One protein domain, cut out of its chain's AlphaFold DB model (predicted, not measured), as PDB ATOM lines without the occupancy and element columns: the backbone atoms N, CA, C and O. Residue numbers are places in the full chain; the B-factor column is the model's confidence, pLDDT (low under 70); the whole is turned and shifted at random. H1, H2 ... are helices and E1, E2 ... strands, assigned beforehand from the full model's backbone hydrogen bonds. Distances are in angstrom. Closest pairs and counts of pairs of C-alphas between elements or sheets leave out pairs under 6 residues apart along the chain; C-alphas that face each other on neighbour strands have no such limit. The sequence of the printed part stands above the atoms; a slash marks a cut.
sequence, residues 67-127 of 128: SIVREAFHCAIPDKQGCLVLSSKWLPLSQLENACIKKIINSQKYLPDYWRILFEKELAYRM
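This is residues 67 to 127 of the 128 residues of an uncharacterized protein of Aeromonas veronii (UniProt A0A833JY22). A helical hairpin, H2 and H3 side by side, makes one part of this domain, and a small strand hairpin, E1 and E2, set crosswise to it, makes the other, with a long loop at its tip in which residues 80 to 85 stick out. The short helix H1 sits at the end of the strand hairpin away from that loop, near H3. The printed part has 61 residues, with three named helices and two named strands in the order H1, E1, E2, H2, H3; the two strands form one antiparallel sheet, order E1 - E2, and the class is mixed, helices and strands. The whole is compact, with a radius of gyration of the C-alphas of 11.7 A and spans of 32 by 24 by 19 A.

Find C-alpha 67 at (253.809, 272.760, 236.805); from there H1 runs through residues 67 to 72, 8.9 A long. E1 follows at residues 74 to 77, 9.6 A from first to last C-alpha. Past the long loop, E2 takes residues 89 to 92, 9.7 A. Look next at C-alpha 98 at (237.890, 276.953, 238.721), where H2 begins; it spans residues 98 to 107, 14.2 A. H3, the longest helix, holds residues 113 to 125, 18.4 A, and ends at C-alpha 125 at (245.998, 271.653, 232.780).

Begin with H1 and look at Arg 70: its C-alpha is 7.0 A from that of Glu 122 in H3, the closest C-alphas of the two helices. H1 and H3 are close but not clearly touching, at a steep tilt of 51 degrees, opposite ways. The closest C-alphas of H1 and E2 are those of Glu 71 and Pro 92, 5.1 A apart. E1 and E2 are an antiparallel hairpin, their directions at 139 degrees; the C-alphas of His 74 and Pro 92 face each other at 4.2 A. Check N 75 and O 91, 2.9 A apart, and N 91 and O 75, 3.0 A apart, both within hydrogen-bond range. H2 and H3 touch as a helical hairpin, closest at the C-alphas of Ile 101 and Phe 119, 6.3 A, at a shallow tilt of 25 degrees, opposite ways. E1 is apart from H2 and from H3, E2 is apart from H3, and H1 is apart from H2. In H2 and H3 every O i to N i+4 pair is within hydrogen-bond range; in H1 1 of 2 is.

The two C-alphas farthest apart are those of Leu 86 and Met 127, 33.7 A. The printed part has no cut. The link from E1 to E2, with 11 residues, is long, while those from H1 to E1, E2 to H2 and H2 to H3 are tight. Residues 80 to 85 and 109 to 114, of which 113 and 114 belong to H3, stand free. The mean pLDDT of the printed part is 82.6; look for values under 70 at residues 78 to 88, where the model's confidence is low.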
ATOM      1  N   SER A  67     253.885 273.356 235.466       96.75
ATOM      2  CA  SER A  67     253.809 272.760 236.805       96.75
ATOM      3  C   SER A  67     254.523 273.595 237.875       96.75
ATOM      4  O   SER A  67     254.076 273.618 239.017       96.75
ATOM      5  N   ILE A  68     255.582 274.322 237.510       97.25
ATOM      6  CA  ILE A  68     256.287 275.270 238.381       97.25
ATOM      7  C   ILE A  68     255.518 276.591 238.417       97.25
ATOM      8  O   ILE A  68     255.239 277.129 239.488       97.25
ATOM      9  N   VAL A  69     255.126 277.099 237.246       97.50
ATOM     10  CA  VAL A  69     254.441 278.392 237.115       97.50
ATOM     11  C   VAL A  69     253.142 278.429 237.922       97.50
ATOM     12  O   VAL A  69     252.883 279.421 238.602       97.50
ATOM     13  N   ARG A  70     252.344 277.354 237.915       96.69
ATOM     14  CA  ARG A  70     251.076 277.293 238.664       96.69
ATOM     15  C   ARG A  70     251.246 277.308 240.185       96.69
ATOM     16  O   ARG A  70     250.341 277.752 240.888       96.69
ATOM     17  N   GLU A  71     252.390 276.858 240.693       97.25
ATOM     18  CA  GLU A  71     252.731 276.938 242.121       97.25
ATOM     19  C   GLU A  71     253.395 278.279 242.477       97.25
ATOM     20  O   GLU A  71     253.336 278.735 243.619       97.25
ATOM     21  N   ALA A  72     254.028 278.935 241.503       96.31
ATOM     22  CA  ALA A  72     254.757 280.181 241.702       96.31
ATOM     23  C   ALA A  72     253.880 281.431 241.552       96.31
ATOM     24  O   ALA A  72     254.055 282.397 242.294       96.31
ATOM     25  N   PHE A  73     252.935 281.434 240.614       95.25
ATOM     26  CA  PHE A  73     252.071 282.582 240.361       95.25
ATOM     27  C   PHE A  73     250.978 282.680 241.429       95.25
ATOM     28  O   PHE A  73     250.130 281.794 241.534       95.25
ATOM     29  N   HIS A  74     250.992 283.756 242.220       93.12
ATOM     30  CA  HIS A  74     250.048 283.954 243.320       93.12
ATOM     31  C   HIS A  74     249.017 285.037 243.006       93.12
ATOM     32  O   HIS A  74     249.338 286.086 242.454       93.12
ATOM     33  N   CYS A  75     247.778 284.810 243.434       88.12
ATOM     34  CA  CYS A  75     246.691 285.774 243.332       88.12
ATOM     35  C   CYS A  75     246.061 286.038 244.697       88.12
ATOM     36  O   CYS A  75     245.799 285.118 245.474       88.12
ATOM     37  N   ALA A  76     245.776 287.310 244.961       81.50
ATOM     38  CA  ALA A  76     244.981 287.726 246.103       81.50
ATOM     39  C   ALA A  76     243.508 287.353 245.879       81.50
ATOM     40  O   ALA A  76     242.905 287.741 244.874       81.50
ATOM     41  N   ILE A  77     242.914 286.632 246.832       70.06
ATOM     42  CA  ILE A  77     241.470 286.382 246.854       70.06
ATOM     43  C   ILE A  77     240.832 287.332 247.874       70.06
ATOM     44  O   ILE A  77     241.256 287.333 249.033       70.06
ATOM     45  N   PRO A  78     239.816 288.127 247.488       60.81
ATOM     46  CA  PRO A  78     239.062 288.920 248.448       60.81
ATOM     47  C   PRO A  78     238.265 287.996 249.371       60.81
ATOM     48  O   PRO A  78     237.647 287.032 248.910       60.81
ATOM     49  N   ASP A  79     238.245 288.303 250.667       57.31
ATOM     50  CA  ASP A  79     237.392 287.581 251.608       57.31
ATOM     51  C   ASP A  79     235.910 287.750 251.218       57.31
ATOM     52  O   ASP A  79     235.505 288.782 250.664       57.31
ATOM     53  N   LYS A  80     235.088 286.728 251.486       54.78
ATOM     54  CA  LYS A  80     233.676 286.632 251.057       54.78
ATOM     55  C   LYS A  80     232.810 287.813 251.527       54.78
ATOM     56  O   LYS A  80     231.702 287.978 251.024       54.78
ATOM     57  N   GLN A  81     233.301 288.643 252.446       47.28
ATOM     58  CA  GLN A  81     232.595 289.776 253.045       47.28
ATOM     59  C   GLN A  81     232.941 291.147 252.442       47.28
ATOM     60  O   GLN A  81     232.417 292.152 252.911       47.28
ATOM     61  N   GLY A  82     233.780 291.241 251.403       39.06
ATOM     62  CA  GLY A  82     234.007 292.516 250.702       39.06
ATOM     63  C   GLY A  82     234.718 293.598 251.530       39.06
ATOM     64  O   GLY A  82     234.941 294.701 251.035       39.06
ATOM     65  N   CYS A  83     235.138 293.289 252.758       33.97
ATOM     66  CA  CYS A  83     236.171 294.053 253.431       33.97
ATOM     67  C   CYS A  83     237.486 293.754 252.711       33.97
ATOM     68  O   CYS A  83     237.946 292.613 252.694       33.97
ATOM     69  N   LEU A  84     238.076 294.779 252.094       36.00
ATOM     70  CA  LEU A  84     239.479 294.794 251.687       36.00
ATOM     71  C   LEU A  84     240.326 294.594 252.943       36.00
ATOM     72  O   LEU A  84     240.776 295.554 253.564       36.00
ATOM     73  N   VAL A  85     240.483 293.350 253.379       35.72
ATOM     74  CA  VAL A  85     241.416 293.064 254.450       35.72
ATOM     75  C   VAL A  85     242.799 293.148 253.824       35.72
ATOM     76  O   VAL A  85     243.094 292.484 252.829       35.72
ATOM     77  N   LEU A  86     243.658 293.951 254.449       43.88
ATOM     78  CA  LEU A  86     245.106 293.990 254.221       43.88
ATOM     79  C   LEU A  86     245.756 292.588 254.326       43.88
ATOM     80  O   LEU A  86     246.911 292.414 253.968       43.88
ATOM     81  N   SER A  87     245.002 291.576 254.771       46.94
ATOM     82  CA  SER A  87     245.326 290.152 254.785       46.94
ATOM     83  C   SER A  87     244.650 289.377 253.641       46.94
ATOM     84  O   SER A  87     244.041 288.328 253.874       46.94
ATOM     85  N   SER A  88     244.704 289.874 252.403       57.69
ATOM     86  CA  SER A  88     244.336 289.031 251.258       57.69
ATOM     87  C   SER A  88     245.292 287.841 251.234       57.69
ATOM     88  O   SER A  88     246.499 288.017 251.073       57.69
ATOM     89  N   LYS A  89     244.780 286.626 251.459       74.75
ATOM     90  CA  LYS A  89     245.612 285.425 251.380       74.75
ATOM     91  C   LYS A  89     246.036 285.266 249.921       74.75
ATOM     92  O   LYS A  89     245.191 285.059 249.050       74.75
ATOM     93  N   TRP A  90     247.331 285.392 249.666       85.62
ATOM     94  CA  TRP A  90     247.925 285.090 248.371       85.62
ATOM     95  C   TRP A  90     247.944 283.576 248.211       85.62
ATOM     96  O   TRP A  90     248.627 282.882 248.965       85.62
ATOM     97  N   LEU A  91     247.144 283.064 247.280       89.94
ATOM     98  CA  LEU A  91     247.137 281.644 246.947       89.94
ATOM     99  C   LEU A  91     247.844 281.421 245.614       89.94
ATOM    100  O   LEU A  91     247.651 282.232 244.703       89.94
ATOM    101  N   PRO A  92     248.616 280.332 245.477       94.00
ATOM    102  CA  PRO A  92     249.127 279.923 244.181       94.00
ATOM    103  C   PRO A  92     247.966 279.578 243.241       94.00
ATOM    104  O   PRO A  92     246.886 279.161 243.676       94.00
ATOM    105  N   LEU A  93     248.193 279.743 241.941       94.06
ATOM    106  CA  LEU A  93     247.219 279.479 240.882       94.06
ATOM    107  C   LEU A  93     246.653 278.054 240.955       94.06
ATOM    108  O   LEU A  93     245.445 277.859 240.794       94.06
ATOM    109  N   SER A  94     247.501 277.083 241.294       94.56
ATOM    110  CA  SER A  94     247.129 275.683 241.515       94.56
ATOM    111  C   SER A  94     246.054 275.489 242.591       94.56
ATOM    112  O   SER A  94     245.252 274.559 242.500       94.56
ATOM    113  N   GLN A  95     245.989 276.379 243.587       92.62
ATOM    114  CA  GLN A  95     245.048 276.316 244.709       92.62
ATOM    115  C   GLN A  95     243.778 277.150 244.493       92.62
ATOM    116  O   GLN A  95     242.860 277.091 245.312       92.62
ATOM    117  N   LEU A  96     243.686 277.925 243.408       89.81
ATOM    118  CA  LEU A  96     242.467 278.668 243.088       89.81
ATOM    119  C   LEU A  96     241.360 277.722 242.615       89.81
ATOM    120  O   LEU A  96     241.603 276.790 241.854       89.81
ATOM    121  N   GLU A  97     240.108 277.983 242.980       89.75
ATOM    122  CA  GLU A  97     238.966 277.243 242.430       89.75
ATOM    123  C   GLU A  97     238.689 277.636 240.966       89.75
ATOM    124  O   GLU A  97     238.778 278.812 240.604       89.75
ATOM    125  N   ASN A  98     238.238 276.689 240.131       90.62
ATOM    126  CA  ASN A  98     237.890 276.953 238.721       90.62
ATOM    127  C   ASN A  98     236.877 278.102 238.567       90.62
ATOM    128  O   ASN A  98     236.967 278.903 237.636       90.62
ATOM    129  N   ALA A  99     235.904 278.189 239.478       88.38
ATOM    130  CA  ALA A  99     234.909 279.258 239.483       88.38
ATOM    131  C   ALA A  99     235.540 280.633 239.762       88.38
ATOM    132  O   ALA A  99     235.149 281.624 239.143       88.38
ATOM    133  N   CYS A 100     236.541 280.690 240.648       87.38
ATOM    134  CA  CYS A 100     237.287 281.907 240.955       87.38
ATOM    135  C   CYS A 100     238.073 282.385 239.729       87.38
ATOM    136  O   CYS A 100     237.919 283.535 239.317       87.38
ATOM    137  N   ILE A 101     238.810 281.478 239.080       89.62
ATOM    138  CA  ILE A 101     239.583 281.769 237.865       89.62
ATOM    139  C   ILE A 101     238.678 282.348 236.767       89.62
ATOM    140  O   ILE A 101     238.931 283.434 236.243       89.62
ATOM    141  N   LYS A 102     237.557 281.676 236.471       89.62
ATOM    142  CA  LYS A 102     236.584 282.148 235.471       89.62
ATOM    143  C   LYS A 102     235.990 283.510 235.838       89.62
ATOM    144  O   LYS A 102     235.812 284.362 234.970       89.62
ATOM    145  N   LYS A 103     235.697 283.746 237.123       89.62
ATOM    146  CA  LYS A 103     235.196 285.042 237.602       89.62
ATOM    147  C   LYS A 103     236.223 286.150 237.380       89.62
ATOM    148  O   LYS A 103     235.833 287.222 236.926       89.62
ATOM    149  N   ILE A 104     237.504 285.909 237.663       87.38
ATOM    150  CA  ILE A 104     238.588 286.877 237.430       87.38
ATOM    151  C   ILE A 104     238.672 287.234 235.944       87.38
ATOM    152  O   ILE A 104     238.561 288.414 235.614       87.38
ATOM    153  N   ILE A 105     238.765 286.234 235.057       88.75
ATOM    154  CA  ILE A 105     238.844 286.441 233.598       88.75
ATOM    155  C   ILE A 105     237.685 287.317 233.093       88.75
ATOM    156  O   ILE A 105     237.909 288.248 232.317       88.75
ATOM    157  N   ASN A 106     236.461 287.043 233.557       87.75
ATOM    158  CA  ASN A 106     235.249 287.714 233.084       87.75
ATOM    159  C   ASN A 106     235.026 289.103 233.703       87.75
ATOM    160  O   ASN A 106     234.414 289.963 233.074       87.75
ATOM    161  N   SER A 107     235.461 289.320 234.948       84.69
ATOM    162  CA  SER A 107     235.193 290.569 235.679       84.69
ATOM    163  C   SER A 107     236.275 291.626 235.482       84.69
ATOM    164  O   SER A 107     235.962 292.815 235.399       84.69
ATOM    165  N   GLN A 108     237.542 291.218 235.401       81.31
ATOM    166  CA  GLN A 108     238.667 292.142 235.339       81.31
ATOM    167  C   GLN A 108     238.929 292.539 233.889       81.31
ATOM    168  O   GLN A 108     239.396 291.731 233.091       81.31
ATOM    169  N   LYS A 109     238.627 293.792 233.530       80.06
ATOM    170  CA  LYS A 109     238.798 294.300 232.157       80.06
ATOM    171  C   LYS A 109     240.260 294.584 231.807       80.06
ATOM    172  O   LYS A 109     240.684 294.263 230.704       80.06
ATOM    173  N   TYR A 110     241.028 295.119 232.753       83.75
ATOM    174  CA  TYR A 110     242.404 295.596 232.545       83.75
ATOM    175  C   TYR A 110     243.475 294.603 233.008       83.75
ATOM    176  O   TYR A 110     244.563 294.995 233.421       83.75
ATOM    177  N   LEU A 111     243.150 293.312 232.995       84.56
ATOM    178  CA  LEU A 111     244.107 292.276 233.344       84.56
ATOM    179  C   LEU A 111     245.202 292.195 232.262       84.56
ATOM    180  O   LEU A 111     244.836 292.161 231.085       84.56
ATOM    181  N   PRO A 112     246.498 292.125 232.622       89.06
ATOM    182  CA  PRO A 112     247.561 291.902 231.646       89.06
ATOM    183  C   PRO A 112     247.322 290.624 230.833       89.06
ATOM    184  O   PRO A 112     246.893 289.608 231.384       89.06
ATOM    185  N   ASP A 113     247.642 290.649 229.540       91.56
ATOM    186  CA  ASP A 113     247.359 289.523 228.637       91.56
ATOM    187  C   ASP A 113     248.025 288.221 229.100       91.56
ATOM    188  O   ASP A 113     247.402 287.160 229.083       91.56
ATOM    189  N   TYR A 114     249.260 288.297 229.612       92.12
ATOM    190  CA  TYR A 114     249.962 287.114 230.111       92.12
ATOM    191  C   TYR A 114     249.262 286.474 231.321       92.12
ATOM    192  O   TYR A 114     249.251 285.253 231.431       92.12
ATOM    193  N   TRP A 115     248.587 287.252 232.179       93.12
ATOM    194  CA  TRP A 115     247.798 286.688 233.284       93.12
ATOM    195  C   TRP A 115     246.606 285.895 232.754       93.12
ATOM    196  O   TRP A 115     246.322 284.814 233.267       93.12
ATOM    197  N   ARG A 116     245.914 286.401 231.721       92.56
ATOM    198  CA  ARG A 116     244.800 285.671 231.084       92.56
ATOM    199  C   ARG A 116     245.272 284.320 230.561       92.56
ATOM    200  O   ARG A 116     244.651 283.310 230.874       92.56
ATOM    201  N   ILE A 117     246.409 284.308 229.866       94.69
ATOM    202  CA  ILE A 117     247.024 283.086 229.339       94.69
ATOM    203  C   ILE A 117     247.334 282.096 230.471       94.69
ATOM    204  O   ILE A 117     247.034 280.914 230.336       94.69
ATOM    205  N   LEU A 118     247.895 282.550 231.598       95.75
ATOM    206  CA  LEU A 118     248.178 281.674 232.744       95.75
ATOM    207  C   LEU A 118     246.904 281.054 233.332       95.75
ATOM    208  O   LEU A 118     246.870 279.855 233.599       95.75
ATOM    209  N   PHE A 119     245.846 281.848 233.498       94.69
ATOM    210  CA  PHE A 119     244.566 281.351 233.996       94.69
ATOM    211  C   PHE A 119     243.917 280.330 233.053       94.69
ATOM    212  O   PHE A 119     243.386 279.318 233.511       94.69
ATOM    213  N   GLU A 120     243.962 280.576 231.745       94.81
ATOM    214  CA  GLU A 120     243.461 279.643 230.732       94.81
ATOM    215  C   GLU A 120     244.282 278.350 230.703       94.81
ATOM    216  O   GLU A 120     243.700 277.264 230.680       94.81
ATOM    217  N   LYS A 121     245.616 278.451 230.801       96.06
ATOM    218  CA  LYS A 121     246.510 277.293 230.932       96.06
ATOM    219  C   LYS A 121     246.188 276.458 232.169       96.06
ATOM    220  O   LYS A 121     246.154 275.241 232.060       96.06
ATOM    221  N   GLU A 122     245.893 277.074 233.315       96.44
ATOM    222  CA  GLU A 122     245.524 276.326 234.528       96.44
ATOM    223  C   GLU A 122     244.215 275.555 234.350       96.44
ATOM    224  O   GLU A 122     244.104 274.410 234.782       96.44
ATOM    225  N   LEU A 123     243.217 276.163 233.702       95.31
ATOM    226  CA  LEU A 123     241.961 275.475 233.412       95.31
ATOM    227  C   LEU A 123     242.172 274.297 232.455       95.31
ATOM    228  O   LEU A 123     241.567 273.250 232.672       95.31
ATOM    229  N   ALA A 124     243.027 274.454 231.439       95.50
ATOM    230  CA  ALA A 124     243.383 273.380 230.514       95.50
ATOM    231  C   ALA A 124     244.167 272.256 231.212       95.50
ATOM    232  O   ALA A 124     243.796 271.095 231.085       95.50
ATOM    233  N   TYR A 125     245.163 272.600 232.032       95.31
ATOM    234  CA  TYR A 125     245.998 271.653 232.780       95.31
ATOM    235  C   TYR A 125     245.193 270.764 233.740       95.31
ATOM    236  O   TYR A 125     245.588 269.648 234.033       95.31
ATOM    237  N   ARG A 126     244.052 271.247 234.251       92.75
ATOM    238  CA  ARG A 126     243.146 270.453 235.107       92.75
ATOM    239  C   ARG A 126     242.238 269.495 234.335       92.75
ATOM    240  O   ARG A 126     241.555 268.692 234.967       92.75
ATOM    241  N   MET A 127     242.114 269.676 233.023       86.94
ATOM    242  CA  MET A 127     241.298 268.827 232.152       86.94
ATOM    243  C   MET A 127     242.104 267.689 231.519       86.94
ATOM    244  O   MET A 127     241.489 266.745 231.021       86.94
TER     245      MET A 127